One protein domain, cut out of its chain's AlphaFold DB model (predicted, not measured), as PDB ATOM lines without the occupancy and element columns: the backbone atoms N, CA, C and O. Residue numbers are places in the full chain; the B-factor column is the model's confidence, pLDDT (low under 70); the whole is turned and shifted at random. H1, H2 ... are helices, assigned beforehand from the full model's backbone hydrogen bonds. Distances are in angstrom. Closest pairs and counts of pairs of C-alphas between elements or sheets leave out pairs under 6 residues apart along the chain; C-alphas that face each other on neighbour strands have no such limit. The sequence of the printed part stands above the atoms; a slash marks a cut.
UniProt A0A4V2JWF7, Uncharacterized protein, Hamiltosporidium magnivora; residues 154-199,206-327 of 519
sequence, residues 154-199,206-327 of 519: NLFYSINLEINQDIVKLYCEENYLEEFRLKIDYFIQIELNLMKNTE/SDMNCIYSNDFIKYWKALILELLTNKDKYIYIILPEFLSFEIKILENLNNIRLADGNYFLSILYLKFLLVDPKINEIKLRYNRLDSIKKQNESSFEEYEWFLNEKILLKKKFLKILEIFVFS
ATOM      1  N   ASN A 154     181.784 219.703 232.667       77.94
ATOM      2  CA  ASN A 154     182.796 219.743 231.608       77.94
ATOM      3  C   ASN A 154     182.543 218.697 230.514       77.94
ATOM      4  O   ASN A 154     182.727 219.008 229.340       77.94
ATOM      5  N   LEU A 155     182.050 217.512 230.881       80.94
ATOM      6  CA  LEU A 155     181.695 216.448 229.945       80.94
ATOM      7  C   LEU A 155     180.483 216.827 229.079       80.94
ATOM      8  O   LEU A 155     180.473 216.587 227.875       80.94
ATOM      9  N   PHE A 156     179.468 217.479 229.662       83.75
ATOM     10  CA  PHE A 156     178.342 218.002 228.871       83.75
ATOM     11  C   PHE A 156     178.839 219.026 227.850       83.75
ATOM     12  O   PHE A 156     178.442 218.997 226.685       83.75
ATOM     13  N   TYR A 157     179.729 219.927 228.273       83.00
ATOM     14  CA  TYR A 157     180.276 220.944 227.385       83.00
ATOM     15  C   TYR A 157     181.166 220.374 226.285       83.00
ATOM     16  O   TYR A 157     181.074 220.863 225.161       83.00
ATOM     17  N   SER A 158     181.979 219.352 226.560       83.56
ATOM     18  CA  SER A 158     182.813 218.725 225.531       83.56
ATOM     19  C   SER A 158     181.960 218.071 224.445       83.56
ATOM     20  O   SER A 158     182.161 218.363 223.269       83.56
ATOM     21  N   ILE A 159     180.939 217.295 224.828       85.50
ATOM     22  CA  ILE A 159     180.008 216.669 223.874       85.50
ATOM     23  C   ILE A 159     179.241 217.746 223.091       85.50
ATOM     24  O   ILE A 159     179.068 217.660 221.878       85.50
ATOM     25  N   ASN A 160     178.814 218.819 223.759       87.38
ATOM     26  CA  ASN A 160     178.118 219.926 223.107       87.38
ATOM     27  C   ASN A 160     178.992 220.684 222.086       87.38
ATOM     28  O   ASN A 160     178.480 221.145 221.060       87.38
ATOM     29  N   LEU A 161     180.290 220.841 222.368       87.62
ATOM     30  CA  LEU A 161     181.268 221.413 221.439       87.62
ATOM     31  C   LEU A 161     181.502 220.490 220.243       87.62
ATOM     32  O   LEU A 161     181.561 220.972 219.113       87.62
ATOM     33  N   GLU A 162     181.573 219.183 220.475       89.19
ATOM     34  CA  GLU A 162     181.701 218.173 219.423       89.19
ATOM     35  C   GLU A 162     180.494 218.194 218.474       89.19
ATOM     36  O   GLU A 162     180.676 218.293 217.262       89.19
ATOM     37  N   ILE A 163     179.267 218.266 219.011       88.94
ATOM     38  CA  ILE A 163     178.040 218.458 218.215       88.94
ATOM     39  C   ILE A 163     178.160 219.691 217.305       88.94
ATOM     40  O   ILE A 163     177.797 219.631 216.132       88.94
ATOM     41  N   ASN A 164     178.666 220.817 217.819       86.44
ATOM     42  CA  ASN A 164     178.820 222.031 217.009       86.44
ATOM     43  C   ASN A 164     179.809 221.828 215.856       86.44
ATOM     44  O   ASN A 164     179.532 222.245 214.734       86.44
ATOM     45  N   GLN A 165     180.955 221.202 216.129       85.81
ATOM     46  CA  GLN A 165     181.968 220.938 215.110       85.81
ATOM     47  C   GLN A 165     181.446 219.978 214.039       85.81
ATOM     48  O   GLN A 165     181.665 220.208 212.851       85.81
ATOM     49  N   ASP A 166     180.719 218.940 214.445       86.94
ATOM     50  CA  ASP A 166     180.162 217.952 213.528       86.94
ATOM     51  C   ASP A 166     179.059 218.535 212.642       86.94
ATOM     52  O   ASP A 166     179.038 218.250 211.449       86.94
ATOM     53  N   ILE A 167     178.196 219.413 213.167       87.31
ATOM     54  CA  ILE A 167     177.191 220.114 212.348       87.31
ATOM     55  C   ILE A 167     177.860 220.936 211.240       87.31
ATOM     56  O   ILE A 167     177.390 220.918 210.105       87.31
ATOM     57  N   VAL A 168     178.957 221.635 211.548       84.56
ATOM     58  CA  VAL A 168     179.695 222.418 210.546       84.56
ATOM     59  C   VAL A 168     180.289 221.508 209.472       84.56
ATOM     60  O   VAL A 168     180.171 221.819 208.290       84.56
ATOM     61  N   LYS A 169     180.885 220.375 209.866       84.50
ATOM     62  CA  LYS A 169     181.463 219.406 208.922       84.50
ATOM     63  C   LYS A 169     180.408 218.794 208.010       84.50
ATOM     64  O   LYS A 169     180.617 218.761 206.807       84.50
ATOM     65  N   LEU A 170     179.266 218.386 208.565       87.00
ATOM     66  CA  LEU A 170     178.184 217.738 207.821       87.00
ATOM     67  C   LEU A 170     177.755 218.543 206.589       87.00
ATOM     68  O   LEU A 170     177.533 217.969 205.531       87.00
ATOM     69  N   TYR A 171     177.676 219.871 206.694       83.25
ATOM     70  CA  TYR A 171     177.291 220.721 205.564       83.25
ATOM     71  C   TYR A 171     178.353 220.836 204.454       83.25
ATOM     72  O   TYR A 171     178.029 221.330 203.375       83.25
ATOM     73  N   CYS A 172     179.583 220.379 204.694       80.44
ATOM     74  CA  CYS A 172     180.681 220.366 203.724       80.44
ATOM     75  C   CYS A 172     180.886 218.997 203.048       80.44
ATOM     76  O   CYS A 172     181.692 218.908 202.126       80.44
ATOM     77  N   GLU A 173     180.197 217.945 203.500       82.62
ATOM     78  CA  GLU A 173     180.390 216.566 203.030       82.62
ATOM     79  C   GLU A 173     179.581 216.256 201.761       82.62
ATOM     80  O   GLU A 173     178.381 216.536 201.686       82.62
ATOM     81  N   GLU A 174     180.206 215.587 200.784       77.31
ATOM     82  CA  GLU A 174     179.533 215.148 199.548       77.31
ATOM     83  C   GLU A 174     178.438 214.104 199.828       77.31
ATOM     84  O   GLU A 174     177.385 214.115 199.186       77.31
ATOM     85  N   ASN A 175     178.643 213.240 200.830       83.19
ATOM     86  CA  ASN A 175     177.687 212.210 201.246       83.19
ATOM     87  C   ASN A 175     176.989 212.556 202.573       83.19
ATOM     88  O   ASN A 175     176.838 211.734 203.479       83.19
ATOM     89  N   TYR A 176     176.539 213.808 202.670       81.88
ATOM     90  CA  TYR A 176     175.917 214.400 203.857       81.88
ATOM     91  C   TYR A 176     174.857 213.511 204.548       81.88
ATOM     92  O   TYR A 176     174.774 213.489 205.775       81.88
ATOM     93  N   LEU A 177     174.026 212.774 203.799       81.38
ATOM     94  CA  LEU A 177     172.951 211.959 204.389       81.38
ATOM     95  C   LEU A 177     173.467 210.732 205.143       81.38
ATOM     96  O   LEU A 177     172.887 210.367 206.168       81.38
ATOM     97  N   GLU A 178     174.500 210.077 204.622       85.81
ATOM     98  CA  GLU A 178     175.102 208.907 205.259       85.81
ATOM     99  C   GLU A 178     175.897 209.331 206.494       85.81
ATOM    100  O   GLU A 178     175.664 208.803 207.581       85.81
ATOM    101  N   GLU A 179     176.702 210.387 206.364       86.56
ATOM    102  CA  GLU A 179     177.440 210.992 207.476       86.56
ATOM    103  C   GLU A 179     176.508 211.445 208.606       86.56
ATOM    104  O   GLU A 179     176.745 211.169 209.782       86.56
ATOM    105  N   PHE A 180     175.373 212.068 208.269       87.56
ATOM    106  CA  PHE A 180     174.394 212.480 209.272       87.56
ATOM    107  C   PHE A 180     173.821 211.290 210.055       87.56
ATOM    108  O   PHE A 180     173.623 211.388 211.266       87.56
ATOM    109  N   ARG A 181     173.579 210.149 209.394       86.44
ATOM    110  CA  ARG A 181     173.112 208.922 210.062       86.44
ATOM    111  C   ARG A 181     174.174 208.340 210.985       86.44
ATOM    112  O   ARG A 181     173.852 208.010 212.122       86.44
ATOM    113  N   LEU A 182     175.427 208.293 210.540       87.38
ATOM    114  CA  LEU A 182     176.540 207.829 211.370       87.38
ATOM    115  C   LEU A 182     176.700 208.690 212.629       87.38
ATOM    116  O   LEU A 182     176.923 208.158 213.716       87.38
ATOM    117  N   LYS A 183     176.514 210.012 212.520       88.69
ATOM    118  CA  LYS A 183     176.530 210.915 213.682       88.69
ATOM    119  C   LYS A 183     175.373 210.675 214.647       88.69
ATOM    120  O   LYS A 183     175.586 210.727 215.855       88.69
ATOM    121  N   ILE A 184     174.177 210.370 214.146       87.88
ATOM    122  CA  ILE A 184     173.048 209.969 214.997       87.88
ATOM    123  C   ILE A 184     173.413 208.723 215.808       87.88
ATOM    124  O   ILE A 184     173.306 208.747 217.035       87.88
ATOM    125  N   ASP A 185     173.888 207.669 215.143       84.25
ATOM    126  CA  ASP A 185     174.264 206.418 215.808       84.25
ATOM    127  C   ASP A 185     175.387 206.647 216.823       84.25
ATOM    128  O   ASP A 185     175.323 206.141 217.943       84.25
ATOM    129  N   TYR A 186     176.372 207.477 216.482       85.56
ATOM    130  CA  TYR A 186     177.462 207.858 217.374       85.56
ATOM    131  C   TYR A 186     176.969 208.516 218.670       85.56
ATOM    132  O   TYR A 186     177.312 208.046 219.755       85.56
ATOM    133  N   PHE A 187     176.120 209.548 218.596       82.44
ATOM    134  CA  PHE A 187     175.602 210.208 219.803       82.44
ATOM    135  C   PHE A 187     174.651 209.312 220.604       82.44
ATOM    136  O   PHE A 187     174.631 209.389 221.834       82.44
ATOM    137  N   ILE A 188     173.919 208.411 219.940       79.81
ATOM    138  CA  ILE A 188     173.157 207.361 220.625       79.81
ATOM    139  C   ILE A 188     174.098 206.446 221.409       79.81
ATOM    140  O   ILE A 188     173.857 206.200 222.590       79.81
ATOM    141  N   GLN A 189     175.184 205.973 220.796       76.69
ATOM    142  CA  GLN A 189     176.152 205.111 221.471       76.69
ATOM    143  C   GLN A 189     176.901 205.832 222.590       76.69
ATOM    144  O   GLN A 189     177.109 205.224 223.633       76.69
ATOM    145  N   ILE A 190     177.262 207.112 222.439       78.06
ATOM    146  CA  ILE A 190     177.841 207.900 223.539       78.06
ATOM    147  C   ILE A 190     176.880 207.930 224.719       78.06
ATOM    148  O   ILE A 190     177.282 207.611 225.833       78.06
ATOM    149  N   GLU A 191     175.615 208.281 224.491       74.00
ATOM    150  CA  GLU A 191     174.641 208.384 225.574       74.00
ATOM    151  C   GLU A 191     174.405 207.018 226.242       74.00
ATOM    152  O   GLU A 191     174.400 206.924 227.467       74.00
ATOM    153  N   LEU A 192     174.341 205.935 225.458       71.19
ATOM    154  CA  LEU A 192     174.280 204.564 225.973       71.19
ATOM    155  C   LEU A 192     175.556 204.142 226.718       71.19
ATOM    156  O   LEU A 192     175.468 203.405 227.695       71.19
ATOM    157  N   ASN A 193     176.737 204.579 226.287       68.12
ATOM    158  CA  ASN A 193     178.004 204.267 226.948       68.12
ATOM    159  C   ASN A 193     178.166 205.058 228.246       68.12
ATOM    160  O   ASN A 193     178.661 204.510 229.223       68.12
ATOM    161  N   LEU A 194     177.671 206.295 228.309       66.81
ATOM    162  CA  LEU A 194     177.547 207.048 229.559       66.81
ATOM    163  C   LEU A 194     176.590 206.366 230.547       66.81
ATOM    164  O   LEU A 194     176.762 206.513 231.754       66.81
ATOM    165  N   MET A 195     175.624 205.583 230.050       59.66
ATOM    166  CA  MET A 195     174.799 204.699 230.881       59.66
ATOM    167  C   MET A 195     175.491 203.374 231.258       59.66
ATOM    168  O   MET A 195     175.044 202.726 232.200       59.66
ATOM    169  N   LYS A 196     176.522 202.925 230.521       47.84
ATOM    170  CA  LYS A 196     177.142 201.586 230.666       47.84
ATOM    171  C   LYS A 196     178.527 201.573 231.321       47.84
ATOM    172  O   LYS A 196     178.867 200.573 231.942       47.84
ATOM    173  N   ASN A 197     179.335 202.622 231.176       43.88
ATOM    174  CA  ASN A 197     180.726 202.664 231.641       43.88
ATOM    175  C   ASN A 197     180.832 202.930 233.154       43.88
ATOM    176  O   ASN A 197     181.422 203.922 233.582       43.88
ATOM    177  N   THR A 198     180.315 202.007 233.967       44.94
ATOM    178  CA  THR A 198     180.890 201.719 235.284       44.94
ATOM    179  C   THR A 198     181.168 200.217 235.369       44.94
ATOM    180  O   THR A 198     180.304 199.374 235.601       44.94
ATOM    181  N   GLU A 199     182.413 199.843 235.085       36.91
ATOM    182  CA  GLU A 199     182.874 198.473 235.283       36.91
ATOM    183  C   GLU A 199     183.042 198.227 236.785       36.91
ATOM    184  O   GLU A 199     184.087 198.506 237.362       36.91
ATOM    185  N   SER A 206     172.480 201.057 239.758       43.47
ATOM    186  CA  SER A 206     172.922 202.452 239.982       43.47
ATOM    187  C   SER A 206     173.284 203.367 238.793       43.47
ATOM    188  O   SER A 206     173.836 204.420 239.083       43.47
ATOM    189  N   ASP A 207     172.943 203.103 237.521       45.84
ATOM    190  CA  ASP A 207     173.465 203.931 236.393       45.84
ATOM    191  C   ASP A 207     172.464 204.557 235.402       45.84
ATOM    192  O   ASP A 207     172.863 205.291 234.503       45.84
ATOM    193  N   MET A 208     171.151 204.449 235.625       44.38
ATOM    194  CA  MET A 208     170.209 205.404 235.004       44.38
ATOM    195  C   MET A 208     170.318 206.808 235.637       44.38
ATOM    196  O   MET A 208     169.841 207.792 235.090       44.38
ATOM    197  N   ASN A 209     170.957 206.945 236.799       46.62
ATOM    198  CA  ASN A 209     170.803 208.137 237.638       46.62
ATOM    199  C   ASN A 209     171.642 209.350 237.196       46.62
ATOM    200  O   ASN A 209     171.326 210.463 237.599       46.62
ATOM    201  N   CYS A 210     172.694 209.173 236.384       53.78
ATOM    202  CA  CYS A 210     173.617 210.264 236.035       53.78
ATOM    203  C   CYS A 210     173.047 211.210 234.956       53.78
ATOM    204  O   CYS A 210     173.020 212.425 235.148       53.78
ATOM    205  N   ILE A 211     172.511 210.663 233.858       56.06
ATOM    206  CA  ILE A 211     171.842 211.442 232.793       56.06
ATOM    207  C   ILE A 211     170.499 211.998 233.285       56.06
ATOM    208  O   ILE A 211     170.110 213.106 232.941       56.06
ATOM    209  N   TYR A 212     169.803 211.285 234.169       59.38
ATOM    210  CA  TYR A 212     168.579 211.794 234.795       59.38
ATOM    211  C   TYR A 212     168.844 212.557 236.104       59.38
ATOM    212  O   TYR A 212     167.903 212.860 236.841       59.38
ATOM    213  N   SER A 213     170.106 212.898 236.396       62.16
ATOM    214  CA  SER A 213     170.453 213.727 237.551       62.16
ATOM    215  C   SER A 213     169.897 215.141 237.386       62.16
ATOM    216  O   SER A 213     169.764 215.666 236.274       62.16
ATOM    217  N   ASN A 214     169.609 215.797 238.511       63.25
ATOM    218  CA  ASN A 214     169.122 217.176 238.504       63.25
ATOM    219  C   ASN A 214     170.089 218.126 237.778       63.25
ATOM    220  O   ASN A 214     169.635 219.028 237.073       63.25
ATOM    221  N   ASP A 215     171.402 217.904 237.904       67.31
ATOM    222  CA  ASP A 215     172.429 218.739 237.278       67.31
ATOM    223  C   ASP A 215     172.488 218.557 235.759       67.31
ATOM    224  O   ASP A 215     172.489 219.554 235.032       67.31
ATOM    225  N   PHE A 216     172.448 217.319 235.252       76.50
ATOM    226  CA  PHE A 216     172.394 217.081 233.807       76.50
ATOM    227  C   PHE A 216     171.134 217.695 233.189       76.50
ATOM    228  O   PHE A 216     171.216 218.463 232.227       76.50
ATOM    229  N   ILE A 217     169.963 217.415 233.774       77.12
ATOM    230  CA  ILE A 217     168.681 217.933 233.280       77.12
ATOM    231  C   ILE A 217     168.665 219.465 233.319       77.12
ATOM    232  O   ILE A 217     168.127 220.101 232.409       77.12
ATOM    233  N   LYS A 218     169.284 220.078 234.333       82.06
ATOM    234  CA  LYS A 218     169.463 221.531 234.412       82.06
ATOM    235  C   LYS A 218     170.299 222.062 233.244       82.06
ATOM    236  O   LYS A 218     169.887 223.049 232.635       82.06
ATOM    237  N   TYR A 219     171.422 221.426 232.903       84.19
ATOM    238  CA  TYR A 219     172.253 221.847 231.766       84.19
ATOM    239  C   TYR A 219     171.563 221.640 230.419       84.19
ATOM    240  O   TYR A 219     171.583 222.547 229.588       84.19
ATOM    241  N   TRP A 220     170.879 220.511 230.230       87.88
ATOM    242  CA  TRP A 220     170.091 220.260 229.024       87.88
ATOM    243  C   TRP A 220     168.999 221.323 228.828       87.88
ATOM    244  O   TRP A 220     168.916 221.935 227.764       87.88
ATOM    245  N   LYS A 221     168.214 221.625 229.872       84.50
ATOM    246  CA  LYS A 221     167.175 222.670 229.823       84.50
ATOM    247  C   LYS A 221     167.756 224.048 229.525       84.50
ATOM    248  O   LYS A 221     167.220 224.760 228.679       84.50
ATOM    249  N   ALA A 222     168.842 224.419 230.206       88.50
ATOM    250  CA  ALA A 222     169.514 225.695 229.983       88.50
ATOM    251  C   ALA A 222     169.982 225.831 228.527       88.50
ATOM    252  O   ALA A 222     169.762 226.873 227.916       88.50
ATOM    253  N   LEU A 223     170.536 224.761 227.952       92.56
ATOM    254  CA  LEU A 223     170.972 224.752 226.561       92.56
ATOM    255  C   LEU A 223     169.797 224.866 225.579       92.56
ATOM    256  O   LEU A 223     169.885 225.633 224.627       92.56
ATOM    257  N   ILE A 224     168.684 224.152 225.792       90.50
ATOM    258  CA  ILE A 224     167.490 224.298 224.938       90.50
ATOM    259  C   ILE A 224     166.982 225.746 224.957       90.50
ATOM    260  O   ILE A 224     166.690 226.309 223.902       90.50
ATOM    261  N   LEU A 225     166.917 226.372 226.135       89.00
ATOM    262  CA  LEU A 225     166.512 227.774 226.268       89.00
ATOM    263  C   LEU A 225     167.485 228.727 225.565       89.00
ATOM    264  O   LEU A 225     167.049 229.651 224.879       89.00
ATOM    265  N   GLU A 226     168.789 228.490 225.695       92.44
ATOM    266  CA  GLU A 226     169.827 229.257 225.005       92.44
ATOM    267  C   GLU A 226     169.677 229.154 223.480       92.44
ATOM    268  O   GLU A 226     169.659 230.174 222.790       92.44
ATOM    269  N   LEU A 227     169.484 227.941 222.953       91.12
ATOM    270  CA  LEU A 227     169.270 227.703 221.523       91.12
ATOM    271  C   LEU A 227     168.035 228.431 220.997       91.12
ATOM    272  O   LEU A 227     168.094 229.073 219.950       91.12
ATOM    273  N   LEU A 228     166.921 228.364 221.729       84.06
ATOM    274  CA  LEU A 228     165.700 229.069 221.350       84.06
ATOM    275  C   LEU A 228     165.880 230.589 221.421       84.06
ATOM    276  O   LEU A 228     165.356 231.302 220.571       84.06
ATOM    277  N   THR A 229     166.659 231.096 222.372       83.12
ATOM    278  CA  THR A 229     166.911 232.538 222.512       83.12
ATOM    279  C   THR A 229     167.807 233.074 221.391       83.12
ATOM    280  O   THR A 229     167.530 234.140 220.843       83.12
ATOM    281  N   ASN A 230     168.842 232.318 221.011       83.31
ATOM    282  CA  ASN A 230     169.883 232.755 220.074       83.31
ATOM    283  C   ASN A 230     169.594 232.430 218.598       83.31
ATOM    284  O   ASN A 230     170.372 232.815 217.726       83.31
ATOM    285  N   LYS A 231     168.501 231.722 218.294       84.75
ATOM    286  CA  LYS A 231     168.141 231.352 216.915       84.75
ATOM    287  C   LYS A 231     167.923 232.568 216.008       84.75
ATOM    288  O   LYS A 231     167.427 233.610 216.446       84.75
ATOM    289  N   ASP A 232     168.186 232.407 214.709       74.38
ATOM    290  CA  ASP A 232     167.815 233.426 213.723       74.38
ATOM    291  C   ASP A 232     166.286 233.509 213.611       74.38
ATOM    292  O   ASP A 232     165.612 232.541 213.256       74.38
ATOM    293  N   LYS A 233     165.728 234.694 213.884       69.25
ATOM    294  CA  LYS A 233     164.284 234.967 213.809       69.25
ATOM    295  C   LYS A 233     163.708 234.736 212.411       69.25
ATOM    296  O   LYS A 233     162.498 234.565 212.281       69.25
ATOM    297  N   TYR A 234     164.548 234.683 211.376       61.19
ATOM    298  CA  TYR A 234     164.124 234.338 210.022       61.19
ATOM    299  C   TYR A 234     163.494 232.932 209.931       61.19
ATOM    300  O   TYR A 234     162.672 232.678 209.050       61.19
ATOM    301  N   ILE A 235     163.771 232.046 210.901       61.19
ATOM    302  CA  ILE A 235     163.113 230.737 211.017       61.19
ATOM    303  C   ILE A 235     161.585 230.841 211.053       61.19
ATOM    304  O   ILE A 235     160.919 229.975 210.501       61.19
ATOM    305  N   TYR A 236     161.009 231.905 211.624       54.47
ATOM    306  CA  TYR A 236     159.553 232.071 211.694       54.47
ATOM    307  C   TYR A 236     158.922 232.463 210.359       54.47
ATOM    308  O   TYR A 236     157.733 232.241 210.158       54.47
ATOM    309  N   ILE A 237     159.702 233.054 209.451       50.88
ATOM    310  CA  ILE A 237     159.246 233.383 208.094       50.88
ATOM    311  C   ILE A 237     159.213 232.102 207.256       50.88
ATOM    312  O   ILE A 237     158.263 231.847 206.517       50.88
ATOM    313  N   ILE A 238     160.234 231.257 207.408       53.09
ATOM    314  CA  ILE A 238     160.355 230.013 206.647       53.09
ATOM    315  C   ILE A 238     159.409 228.938 207.209       53.09
ATOM    316  O   ILE A 238     158.634 228.333 206.460       53.09
ATOM    317  N   LEU A 239     159.430 228.746 208.530       59.16
ATOM    318  CA  LEU A 239     158.654 227.775 209.303       59.16
ATOM    319  C   LEU A 239     157.847 228.479 210.412       59.16
ATOM    320  O   LEU A 239     158.216 228.413 211.588       59.16
ATOM    321  N   PRO A 240     156.716 229.125 210.079       49.75
ATOM    322  CA  PRO A 240     155.836 229.739 211.075       49.75
ATOM    323  C   PRO A 240     155.407 228.772 212.186       49.75
ATOM    324  O   PRO A 240     155.210 229.172 213.334       49.75
ATOM    325  N   GLU A 241     155.317 227.477 211.874       55.12
ATOM    326  CA  GLU A 241     154.909 226.438 212.820       55.12
ATOM    327  C   GLU A 241     155.937 226.166 213.932       55.12
ATOM    328  O   GLU A 241     155.617 225.553 214.958       55.12
ATOM    329  N   PHE A 242     157.159 226.681 213.768       63.31
ATOM    330  CA  PHE A 242     158.196 226.672 214.793       63.31
ATOM    331  C   PHE A 242     157.796 227.492 216.026       63.31
ATOM    332  O   PHE A 242     158.156 227.138 217.146       63.31
ATOM    333  N   LEU A 243     156.998 228.550 215.856       53.81
ATOM    334  CA  LEU A 243     156.567 229.385 216.977       53.81
ATOM    335  C   LEU A 243     155.676 228.615 217.962       53.81
ATOM    336  O   LEU A 243     155.811 228.751 219.174       53.81
ATOM    337  N   SER A 244     154.778 227.774 217.446       53.16
ATOM    338  CA  SER A 244     153.920 226.924 218.278       53.16
ATOM    339  C   SER A 244     154.718 225.874 219.044       53.16
ATOM    340  O   SER A 244     154.407 225.584 220.200       53.16
ATOM    341  N   PHE A 245     155.763 225.338 218.414       69.31
ATOM    342  CA  PHE A 245     156.715 224.444 219.060       69.31
ATOM    343  C   PHE A 245     157.452 225.158 220.194       69.31
ATOM    344  O   PHE A 245     157.466 224.659 221.315       69.31
ATOM    345  N   GLU A 246     157.986 226.350 219.936       65.88
ATOM    346  CA  GLU A 246     158.710 227.138 220.931       65.88
ATOM    347  C   GLU A 246     157.850 227.496 222.142       65.88
ATOM    348  O   GLU A 246     158.278 227.263 223.268       65.88
ATOM    349  N   ILE A 247     156.626 227.995 221.936       52.84
ATOM    350  CA  ILE A 247     155.708 228.323 223.040       52.84
ATOM    351  C   ILE A 247     155.462 227.086 223.910       52.84
ATOM    352  O   ILE A 247     155.613 227.150 225.128       52.84
ATOM    353  N   LYS A 248     155.162 225.936 223.294       60.25
ATOM    354  CA  LYS A 248     154.935 224.685 224.032       60.25
ATOM    355  C   LYS A 248     156.161 224.227 224.801       60.25
ATOM    356  O   LYS A 248     156.012 223.732 225.919       60.25
ATOM    357  N   ILE A 249     157.348 224.370 224.212       70.62
ATOM    358  CA  ILE A 249     158.590 224.065 224.912       70.62
ATOM    359  C   ILE A 249     158.755 224.988 226.113       70.62
ATOM    360  O   ILE A 249     159.014 224.490 227.199       70.62
ATOM    361  N   LEU A 250     158.573 226.298 225.955       63.94
ATOM    362  CA  LEU A 250     158.747 227.262 227.042       63.94
ATOM    363  C   LEU A 250     157.736 227.050 228.180       63.94
ATOM    364  O   LEU A 250     158.116 227.100 229.348       63.94
ATOM    365  N   GLU A 251     156.477 226.754 227.857       55.56
ATOM    366  CA  GLU A 251     155.420 226.507 228.847       55.56
ATOM    367  C   GLU A 251     155.609 225.184 229.598       55.56
ATOM    368  O   GLU A 251     155.317 225.095 230.790       55.56
ATOM    369  N   ASN A 252     156.091 224.141 228.913       60.12
ATOM    370  CA  ASN A 252     156.100 222.776 229.438       60.12
ATOM    371  C   ASN A 252     157.493 222.148 229.526       60.12
ATOM    372  O   ASN A 252     157.573 220.932 229.681       60.12
ATOM    373  N   LEU A 253     158.581 222.928 229.487       67.06
ATOM    374  CA  LEU A 253     159.968 222.427 229.436       67.06
ATOM    375  C   LEU A 253     160.269 221.374 230.512       67.06
ATOM    376  O   LEU A 253     161.014 220.423 230.286       67.06
ATOM    377  N   ASN A 254     159.665 221.525 231.690       58.22
ATOM    378  CA  ASN A 254     159.831 220.600 232.809       58.22
ATOM    379  C   ASN A 254     159.160 219.234 232.607       58.22
ATOM    380  O   ASN A 254     159.570 218.273 233.248       58.22
ATOM    381  N   ASN A 255     158.162 219.156 231.728       54.41
ATOM    382  CA  ASN A 255     157.304 217.994 231.507       54.41
ATOM    383  C   ASN A 255     157.500 217.354 230.121       54.41
ATOM    384  O   ASN A 255     156.802 216.388 229.799       54.41
ATOM    385  N   ILE A 256     158.408 217.887 229.295       58.62
ATOM    386  CA  ILE A 256     158.700 217.343 227.965       58.62
ATOM    387  C   ILE A 256     159.200 215.906 228.097       58.62
ATOM    388  O   ILE A 256     160.082 215.605 228.902       58.62
ATOM    389  N   ARG A 257     158.645 215.025 227.264       60.44
ATOM    390  CA  ARG A 257     159.151 213.668 227.061       60.44
ATOM    391  C   ARG A 257     159.774 213.585 225.682       60.44
ATOM    392  O   ARG A 257     159.186 214.077 224.725       60.44
ATOM    393  N   LEU A 258     160.938 212.954 225.601       63.91
ATOM    394  CA  LEU A 258     161.587 212.641 224.334       63.91
ATOM    395  C   LEU A 258     161.163 211.241 223.879       63.91
ATOM    396  O   LEU A 258     161.007 210.360 224.723       63.91
ATOM    397  N   ALA A 259     160.979 211.034 222.572       57.56
ATOM    398  CA  ALA A 259     160.489 209.769 222.008       57.56
ATOM    399  C   ALA A 259     161.388 208.579 222.375       57.56
ATOM    400  O   ALA A 259     160.902 207.568 222.876       57.56
ATOM    401  N   ASP A 260     162.699 208.761 222.211       63.12
ATOM    402  CA  ASP A 260     163.717 207.738 222.473       63.12
ATOM    403  C   ASP A 260     164.528 208.029 223.748       63.12
ATOM    404  O   ASP A 260     165.525 207.372 224.027       63.12
ATOM    405  N   GLY A 261     164.133 209.053 224.517       64.06
ATOM    406  CA  GLY A 261     164.841 209.482 225.730       64.06
ATOM    407  C   GLY A 261     166.224 210.103 225.497       64.06
ATOM    408  O   GLY A 261     166.870 210.454 226.474       64.06
ATOM    409  N   ASN A 262     166.665 210.249 224.241       74.69
ATOM    410  CA  ASN A 262     168.023 210.677 223.917       74.69
ATOM    411  C   ASN A 262     168.173 212.209 223.908       74.69
ATOM    412  O   ASN A 262     167.672 212.910 223.017       74.69
ATOM    413  N   TYR A 263     168.872 212.729 224.914       82.50
ATOM    414  CA  TYR A 263     169.021 214.161 225.143       82.50
ATOM    415  C   TYR A 263     169.987 214.812 224.152       82.50
ATOM    416  O   TYR A 263     169.671 215.883 223.620       82.50
ATOM    417  N   PHE A 264     171.122 214.181 223.847       84.44
ATOM    418  CA  PHE A 264     172.095 214.743 222.906       84.44
ATOM    419  C   PHE A 264     171.583 214.732 221.464       84.44
ATOM    420  O   PHE A 264     171.797 215.696 220.732       84.44
ATOM    421  N   LEU A 265     170.809 213.717 221.085       85.00
ATOM    422  CA  LEU A 265     170.128 213.635 219.796       85.00
ATOM    423  C   LEU A 265     169.107 214.765 219.637       85.00
ATOM    424  O   LEU A 265     169.042 215.395 218.583       85.00
ATOM    425  N   SER A 266     168.343 215.076 220.692       88.19
ATOM    426  CA  SER A 266     167.406 216.208 220.664       88.19
ATOM    427  C   SER A 266     168.120 217.549 220.437       88.19
ATOM    428  O   SER A 266     167.659 218.363 219.633       88.19
ATOM    429  N   ILE A 267     169.282 217.752 221.075       92.44
ATOM    430  CA  ILE A 267     170.135 218.934 220.885       92.44
ATOM    431  C   ILE A 267     170.693 218.964 219.460       92.44
ATOM    432  O   ILE A 267     170.628 220.009 218.812       92.44
ATOM    433  N   LEU A 268     171.215 217.833 218.972       92.25
ATOM    434  CA  LEU A 268     171.769 217.693 217.628       92.25
ATOM    435  C   LEU A 268     170.738 218.109 216.582       92.25
ATOM    436  O   LEU A 268     171.006 219.023 215.812       92.25
ATOM    437  N   TYR A 269     169.547 217.503 216.581       92.56
ATOM    438  CA  TYR A 269     168.507 217.814 215.598       92.56
ATOM    439  C   TYR A 269     168.038 219.267 215.668       92.56
ATOM    440  O   TYR A 269     167.856 219.902 214.627       92.56
ATOM    441  N   LEU A 270     167.861 219.810 216.878       92.81
ATOM    442  CA  LEU A 270     167.431 221.195 217.048       92.81
ATOM    443  C   LEU A 270     168.484 222.174 216.514       92.81
ATOM    444  O   LEU A 270     168.151 223.048 215.714       92.81
ATOM    445  N   LYS A 271     169.756 222.005 216.893       93.44
ATOM    446  CA  LYS A 271     170.865 222.813 216.361       93.44
ATOM    447  C   LYS A 271     171.009 222.650 214.856       93.44
ATOM    448  O   LYS A 271     171.200 223.634 214.150       93.44
ATOM    449  N   PHE A 272     170.883 221.421 214.375       91.88
ATOM    450  CA  PHE A 272     171.024 221.093 212.971       91.88
ATOM    451  C   PHE A 272     169.998 221.832 212.099       91.88
ATOM    452  O   PHE A 272     170.361 222.333 211.038       91.88
ATOM    453  N   LEU A 273     168.747 221.971 212.563       92.12
ATOM    454  CA  LEU A 273     167.753 222.828 211.906       92.12
ATOM    455  C   LEU A 273     168.106 224.316 212.029       92.12
ATOM    456  O   LEU A 273     168.043 225.036 211.041       92.12
ATOM    457  N   LEU A 274     168.417 224.797 213.237       90.00
ATOM    458  CA  LEU A 274     168.541 226.235 213.508       90.00
ATOM    459  C   LEU A 274     169.785 226.883 212.885       90.00
ATOM    460  O   LEU A 274     169.782 228.090 212.654       90.00
ATOM    461  N   VAL A 275     170.827 226.096 212.619       88.69
ATOM    462  CA  VAL A 275     172.091 226.542 212.006       88.69
ATOM    463  C   VAL A 275     172.164 226.133 210.525       88.69
ATOM    464  O   VAL A 275     173.217 226.204 209.903       88.69
ATOM    465  N   ASP A 276     171.050 225.700 209.930       89.44
ATOM    466  CA  ASP A 276     171.025 225.300 208.525       89.44
ATOM    467  C   ASP A 276     171.424 226.472 207.599       89.44
ATOM    468  O   ASP A 276     170.778 227.529 207.643       89.44
ATOM    469  N   PRO A 277     172.454 226.316 206.738       86.56
ATOM    470  CA  PRO A 277     172.924 227.380 205.853       86.56
ATOM    471  C   PRO A 277     171.832 227.889 204.905       86.56
ATOM    472  O   PRO A 277     171.858 229.066 204.536       86.56
ATOM    473  N   LYS A 278     170.827 227.063 204.582       84.69
ATOM    474  CA  LYS A 278     169.680 227.453 203.749       84.69
ATOM    475  C   LYS A 278     168.871 228.584 204.378       84.69
ATOM    476  O   LYS A 278     168.361 229.437 203.661       84.69
ATOM    477  N   ILE A 279     168.788 228.657 205.711       78.56
ATOM    478  CA  ILE A 279     168.107 229.766 206.401       78.56
ATOM    479  C   ILE A 279     168.804 231.091 206.076       78.56
ATOM    480  O   ILE A 279     168.146 232.075 205.731       78.56
ATOM    481  N   ASN A 280     170.137 231.109 206.149       82.81
ATOM    482  CA  ASN A 280     170.924 232.295 205.830       82.81
ATOM    483  C   ASN A 280     170.884 232.612 204.327       82.81
ATOM    484  O   ASN A 280     170.786 233.774 203.945       82.81
ATOM    485  N   GLU A 281     170.905 231.594 203.466       83.19
ATOM    486  CA  GLU A 281     170.785 231.776 202.022       83.19
ATOM    487  C   GLU A 281     169.447 232.420 201.638       83.19
ATOM    488  O   GLU A 281     169.437 233.430 200.931       83.19
ATOM    489  N   ILE A 282     168.328 231.901 202.157       67.06
ATOM    490  CA  ILE A 282     166.997 232.486 201.954       67.06
ATOM    491  C   ILE A 282     166.991 233.939 202.440       67.06
ATOM    492  O   ILE A 282     166.559 234.827 201.708       67.06
ATOM    493  N   LYS A 283     167.512 234.204 203.644       71.06
ATOM    494  CA  LYS A 283     167.589 235.556 204.216       71.06
ATOM    495  C   LYS A 283     168.380 236.517 203.327       71.06
ATOM    496  O   LYS A 283     167.925 237.629 203.066       71.06
ATOM    497  N   LEU A 284     169.552 236.106 202.842       75.12
ATOM    498  CA  LEU A 284     170.391 236.922 201.962       75.12
ATOM    499  C   LEU A 284     169.718 237.178 200.612       75.12
ATOM    500  O   LEU A 284     169.752 238.311 200.133       75.12
ATOM    501  N   ARG A 285     169.098 236.161 200.005       69.75
ATOM    502  CA  ARG A 285     168.380 236.314 198.730       69.75
ATOM    503  C   ARG A 285     167.162 237.224 198.873       69.75
ATOM    504  O   ARG A 285     166.994 238.127 198.061       69.75
ATOM    505  N   TYR A 286     166.390 237.078 199.947       59.78
ATOM    506  CA  TYR A 286     165.261 237.958 200.247       59.78
ATOM    507  C   TYR A 286     165.701 239.419 200.428       59.78
ATOM    508  O   TYR A 286     165.139 240.324 199.818       59.78
ATOM    509  N   ASN A 287     166.774 239.655 201.190       60.31
ATOM    510  CA  ASN A 287     167.316 241.003 201.384       60.31
ATOM    511  C   ASN A 287     167.882 241.608 200.083       60.31
ATOM    512  O   ASN A 287     167.810 242.819 199.882       60.31
ATOM    513  N   ARG A 288     168.441 240.783 199.185       60.47
ATOM    514  CA  ARG A 288     168.888 241.222 197.851       60.47
ATOM    515  C   ARG A 288     167.706 241.590 196.958       60.47
ATOM    516  O   ARG A 288     167.780 242.606 196.272       60.47
ATOM    517  N   LEU A 289     166.609 240.842 197.005       50.38
ATOM    518  CA  LEU A 289     165.392 241.169 196.260       50.38
ATOM    519  C   LEU A 289     164.787 242.506 196.688       50.38
ATOM    520  O   LEU A 289     164.405 243.299 195.832       50.38
ATOM    521  N   ASP A 290     164.791 242.818 197.983       45.41
ATOM    522  CA  ASP A 290     164.353 244.134 198.467       45.41
ATOM    523  C   ASP A 290     165.257 245.284 197.977       45.41
ATOM    524  O   ASP A 290     164.794 246.418 197.847       45.41
ATOM    525  N   SER A 291     166.517 245.004 197.612       46.59
ATOM    526  CA  SER A 291     167.408 245.980 196.962       46.59
ATOM    527  C   SER A 291     167.222 246.084 195.438       46.59
ATOM    528  O   SER A 291     167.452 247.153 194.870       46.59
ATOM    529  N   ILE A 292     166.770 245.008 194.780       44.88
ATOM    530  CA  ILE A 292     166.584 244.912 193.319       44.88
ATOM    531  C   ILE A 292     165.181 245.366 192.883       44.88
ATOM    532  O   ILE A 292     165.040 245.874 191.774       44.88
ATOM    533  N   LYS A 293     164.170 245.328 193.765       43.44
ATOM    534  CA  LYS A 293     162.774 245.780 193.540       43.44
ATOM    535  C   LYS A 293     162.581 247.244 193.095       43.44
ATOM    536  O   LYS A 293     161.452 247.699 192.953       43.44
ATOM    537  N   LYS A 294     163.650 247.989 192.796       45.97
ATOM    538  CA  LYS A 294     163.556 249.168 191.922       45.97
ATOM    539  C   LYS A 294     163.354 248.807 190.444       45.97
ATOM    540  O   LYS A 294     162.980 249.696 189.685       45.97
ATOM    541  N   GLN A 295     163.574 247.558 190.027       39.25
ATOM    542  CA  GLN A 295     163.379 247.104 188.650       39.25
ATOM    543  C   GLN A 295     162.879 245.642 188.603       39.25
ATOM    544  O   GLN A 295     163.660 244.706 188.717       39.25
ATOM    545  N   ASN A 296     161.572 245.499 188.357       39.91
ATOM    546  CA  ASN A 296     160.842 244.325 187.852       39.91
ATOM    547  C   ASN A 296     160.599 243.100 188.763       39.91
ATOM    548  O   ASN A 296     161.304 242.821 189.726       39.91
ATOM    549  N   GLU A 297     159.493 242.427 188.424       47.28
ATOM    550  CA  GLU A 297     158.782 241.342 189.110       47.28
ATOM    551  C   GLU A 297     159.681 240.157 189.513       47.28
ATOM    552  O   GLU A 297     160.489 239.677 188.720       47.28
ATOM    553  N   SER A 298     159.494 239.643 190.735       49.72
ATOM    554  CA  SER A 298     160.099 238.383 191.198       49.72
ATOM    555  C   SER A 298     159.721 237.233 190.258       49.72
ATOM    556  O   SER A 298     158.529 237.006 190.022       49.72
ATOM    557  N   SER A 299     160.708 236.507 189.730       56.12
ATOM    558  CA  SER A 299     160.483 235.456 188.735       56.12
ATOM    559  C   SER A 299     159.846 234.201 189.355       56.12
ATOM    560  O   SER A 299     160.016 233.902 190.537       56.12
ATOM    561  N   PHE A 300     159.105 233.432 188.552       49.34
ATOM    562  CA  PHE A 300     158.521 232.142 188.960       49.34
ATOM    563  C   PHE A 300     159.578 231.165 189.518       49.34
ATOM    564  O   PHE A 300     159.315 230.445 190.480       49.34
ATOM    565  N   GLU A 301     160.794 231.209 188.975       54.69
ATOM    566  CA  GLU A 301     161.935 230.390 189.400       54.69
ATOM    567  C   GLU A 301     162.373 230.681 190.847       54.69
ATOM    568  O   GLU A 301     162.719 229.763 191.591       54.69
ATOM    569  N   GLU A 302     162.316 231.941 191.293       55.19
ATOM    570  CA  GLU A 302     162.635 232.305 192.680       55.19
ATOM    571  C   GLU A 302     161.617 231.757 193.677       55.19
ATOM    572  O   GLU A 302     161.978 231.319 194.774       55.19
ATOM    573  N   TYR A 303     160.342 231.757 193.287       52.91
ATOM    574  CA  TYR A 303     159.272 231.189 194.093       52.91
ATOM    575  C   TYR A 303     159.420 229.670 194.224       52.91
ATOM    576  O   TYR A 303     159.358 229.134 195.333       52.91
ATOM    577  N   GLU A 304     159.664 228.984 193.107       53.09
ATOM    578  CA  GLU A 304     159.876 227.538 193.084       53.09
ATOM    579  C   GLU A 304     161.091 227.137 193.934       53.09
ATOM    580  O   GLU A 304     161.006 226.224 194.762       53.09
ATOM    581  N   TRP A 305     162.197 227.878 193.817       71.50
ATOM    582  CA  TRP A 305     163.378 227.679 194.654       71.50
ATOM    583  C   TRP A 305     163.054 227.831 196.147       71.50
ATOM    584  O   TRP A 305     163.335 226.925 196.934       71.50
ATOM    585  N   PHE A 306     162.404 228.927 196.550       56.09
ATOM    586  CA  PHE A 306     162.063 229.163 197.956       56.09
ATOM    587  C   PHE A 306     161.152 228.070 198.534       56.09
ATOM    588  O   PHE A 306     161.358 227.623 199.668       56.09
ATOM    589  N   LEU A 307     160.160 227.607 197.765       53.56
ATOM    590  CA  LEU A 307     159.289 226.508 198.184       53.56
ATOM    591  C   LEU A 307     160.065 225.206 198.396       53.56
ATOM    592  O   LEU A 307     159.848 224.529 199.405       53.56
ATOM    593  N   ASN A 308     160.983 224.868 197.490       67.94
ATOM    594  CA  ASN A 308     161.806 223.663 197.597       67.94
ATOM    595  C   ASN A 308     162.679 223.687 198.860       67.94
ATOM    596  O   ASN A 308     162.715 222.716 199.625       67.94
ATOM    597  N   GLU A 309     163.306 224.828 199.136       68.88
ATOM    598  CA  GLU A 309     164.121 225.037 200.332       68.88
ATOM    599  C   GLU A 309     163.295 224.950 201.622       68.88
ATOM    600  O   GLU A 309     163.657 224.251 202.577       68.88
ATOM    601  N   LYS A 310     162.115 225.574 201.624       63.38
ATOM    602  CA  LYS A 310     161.166 225.497 202.736       63.38
ATOM    603  C   LYS A 310     160.690 224.068 203.001       63.38
ATOM    604  O   LYS A 310     160.611 223.663 204.161       63.38
ATOM    605  N   ILE A 311     160.363 223.290 201.965       65.69
ATOM    606  CA  ILE A 311     159.932 221.888 202.109       65.69
ATOM    607  C   ILE A 311     161.026 221.062 202.786       65.69
ATOM    608  O   ILE A 311     160.734 220.243 203.664       65.69
ATOM    609  N   LEU A 312     162.286 221.287 202.416       77.31
ATOM    610  CA  LEU A 312     163.418 220.586 203.008       77.31
ATOM    611  C   LEU A 312     163.579 220.925 204.497       77.31
ATOM    612  O   LEU A 312     163.679 220.016 205.325       77.31
ATOM    613  N   LEU A 313     163.508 222.208 204.857       72.94
ATOM    614  CA  LEU A 313     163.538 222.656 206.255       72.94
ATOM    615  C   LEU A 313     162.334 222.130 207.053       72.94
ATOM    616  O   LEU A 313     162.478 221.716 208.205       72.94
ATOM    617  N   LYS A 314     161.152 222.041 206.431       68.12
ATOM    618  CA  LYS A 314     159.948 221.477 207.057       68.12
ATOM    619  C   LYS A 314     160.117 219.997 207.389       68.12
ATOM    620  O   LYS A 314     159.716 219.581 208.472       68.12
ATOM    621  N   LYS A 315     160.750 219.204 206.517       76.69
ATOM    622  CA  LYS A 315     161.068 217.793 206.811       76.69
ATOM    623  C   LYS A 315     161.981 217.665 208.034       76.69
ATOM    624  O   LYS A 315     161.710 216.842 208.904       76.69
ATOM    625  N   LYS A 316     163.011 218.516 208.139       86.25
ATOM    626  CA  LYS A 316     163.895 218.571 209.319       86.25
ATOM    627  C   LYS A 316     163.114 218.939 210.589       86.25
ATOM    628  O   LYS A 316     163.284 218.301 211.623       86.25
ATOM    629  N   PHE A 317     162.203 219.907 210.500       80.94
ATOM    630  CA  PHE A 317     161.366 220.322 211.626       80.94
ATOM    631  C   PHE A 317     160.355 219.258 212.078       80.94
ATOM    632  O   PHE A 317     160.173 219.066 213.277       80.94
ATOM    633  N   LEU A 318     159.737 218.515 211.154       69.44
ATOM    634  CA  LEU A 318     158.859 217.394 211.512       69.44
ATOM    635  C   LEU A 318     159.602 216.349 212.352       69.44
ATOM    636  O   LEU A 318     159.051 215.859 213.334       69.44
ATOM    637  N   LYS A 319     160.878 216.088 212.037       82.06
ATOM    638  CA  LYS A 319     161.701 215.173 212.831       82.06
ATOM    639  C   LYS A 319     161.938 215.675 214.258       82.06
ATOM    640  O   LYS A 319     161.933 214.885 215.194       82.06
ATOM    641  N   ILE A 320     162.072 216.989 214.442       86.00
ATOM    642  CA  ILE A 320     162.139 217.598 215.777       86.00
ATOM    643  C   ILE A 320     160.814 217.401 216.524       86.00
ATOM    644  O   ILE A 320     160.834 217.005 217.685       86.00
ATOM    645  N   LEU A 321     159.663 217.615 215.881       70.25
ATOM    646  CA  LEU A 321     158.364 217.381 216.530       70.25
ATOM    647  C   LEU A 321     158.201 215.930 216.993       70.25
ATOM    648  O   LEU A 321     157.722 215.707 218.102       70.25
ATOM    649  N   GLU A 322     158.641 214.962 216.182       71.31
ATOM    650  CA  GLU A 322     158.667 213.546 216.561       71.31
ATOM    651  C   GLU A 322     159.525 213.311 217.808       71.31
ATOM    652  O   GLU A 322     159.049 212.706 218.767       71.31
ATOM    653  N   ILE A 323     160.758 213.832 217.829       74.62
ATOM    654  CA  ILE A 323     161.686 213.667 218.959       74.62
ATOM    655  C   ILE A 323     161.098 214.243 220.246       74.62
ATOM    656  O   ILE A 323     161.195 213.608 221.291       74.62
ATOM    657  N   PHE A 324     160.457 215.409 220.172       72.31
ATOM    658  CA  PHE A 324     159.818 216.070 221.316       72.31
ATOM    659  C   PHE A 324     158.406 215.535 221.625       72.31
ATOM    660  O   PHE A 324     157.720 216.078 222.492       72.31
ATOM    661  N   VAL A 325     157.959 214.481 220.927       65.81
ATOM    662  CA  VAL A 325     156.644 213.833 221.096       65.81
ATOM    663  C   VAL A 325     155.493 214.844 220.980       65.81
ATOM    664  O   VAL A 325     154.449 214.747 221.627       65.81
ATOM    665  N   PHE A 326     155.672 215.859 220.139       60.53
ATOM    666  CA  PHE A 326     154.625 216.818 219.838       60.53
ATOM    667  C   PHE A 326     153.825 216.331 218.640       60.53
ATOM    668  O   PHE A 326     154.358 216.106 217.555       60.53
ATOM    669  N   SER A 327     152.510 216.216 218.822       51.59
ATOM    670  CA  SER A 327     151.602 215.904 217.720       51.59
ATOM    671  C   SER A 327     151.755 216.943 216.610       51.59
ATOM    672  O   SER A 327     151.519 218.134 216.831       51.59
TER     673      SER A 327
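AT A GLANCE: This is residues 154 to 199 and 206 to 327 of the 519 residues of an uncharacterized protein of Hamiltosporidium magnivora (UniProt A0A4V2JWF7). The short helix H6 is the core of an elongated helical body: the helical hairpin H1 and H2 packs on it on one side, H3 runs beside it on another, and the last part of the long H8, residues 313 to 323, packs along it on a third. Beyond H6, H7 and the first part of H8 run near each other as a loose arm whose tip, residues 290 to 296, sticks out. The class is all helix: 168 residues are printed, with eight named helices in the order H1 to H8 and no named strand. The whole is only just compact, close to loose, with a radius of gyration of the C-alphas of 18.4 A and spans of 69 by 38 by 28 A.

IN THESE COORDINATES: The longest helix, H8, holds residues 300 to 323 and measures 35.4 A from C-alpha 300 at (158.521, 232.142, 188.960) to C-alpha 323 at (161.686, 213.667, 218.959). H6 is residues 263 to 274, 16.8 A. H1, residues 154 to 170, begins at C-alpha 154 (182.796, 219.743, 231.608) and is 24.3 A long; H2, residues 176 to 196, is 29.7 A. H3 is residues 214 to 230, 24.1 A; H4, 235 to 238, 5.2 A; H5, 242 to 252, 15.3 A; H7, 277 to 292, 22.5 A.

HOW THE PARTS SIT: H6 is the hub. H8 touches it at a shallow tilt of 13 degrees, opposite ways, the closest C-alphas being Leu 273 and Lys 316, 6.3 A. H1, H2 and H6 form an up and down bundle, each helix running against the one before it. H1 and H2 are a hairpin, closest at C-alphas 170 and 176, 5.7 A. H2 touches H6 at C-alphas 187 and 265, 6.5 A. H1 touches H6 with residues 160 to 167 alone, at a steep tilt of 40 degrees, closest at C-alphas 167 and 272, 6.3 A. H3 and H6 only just touch, with 3 pairs of C-alphas within 8 A, closest at 224 and 267, 7.2 A. H5 is close to but not clearly touching H3 and H8; H4 and H5 only just touch, only at the corner, at C-alphas 236 and 242, 6.4 A. H7 meets H6 only through their link. Every O i to N i+4 pair is within hydrogen-bond range in H1, H2, H3, H5, H6, H7 and H8; H4 is too short for one.

THE WHOLE: The C-alphas of Glu 199 and Gln 295 are farthest apart, 70.1 A. Residues 200 to 205 are cut out; C-alphas 199 and 206 are 11.7 A apart. Of the links printed whole, none is long. Mean pLDDT of the printed part is 71.1, with 77 residues under 70, among them 285 to 304.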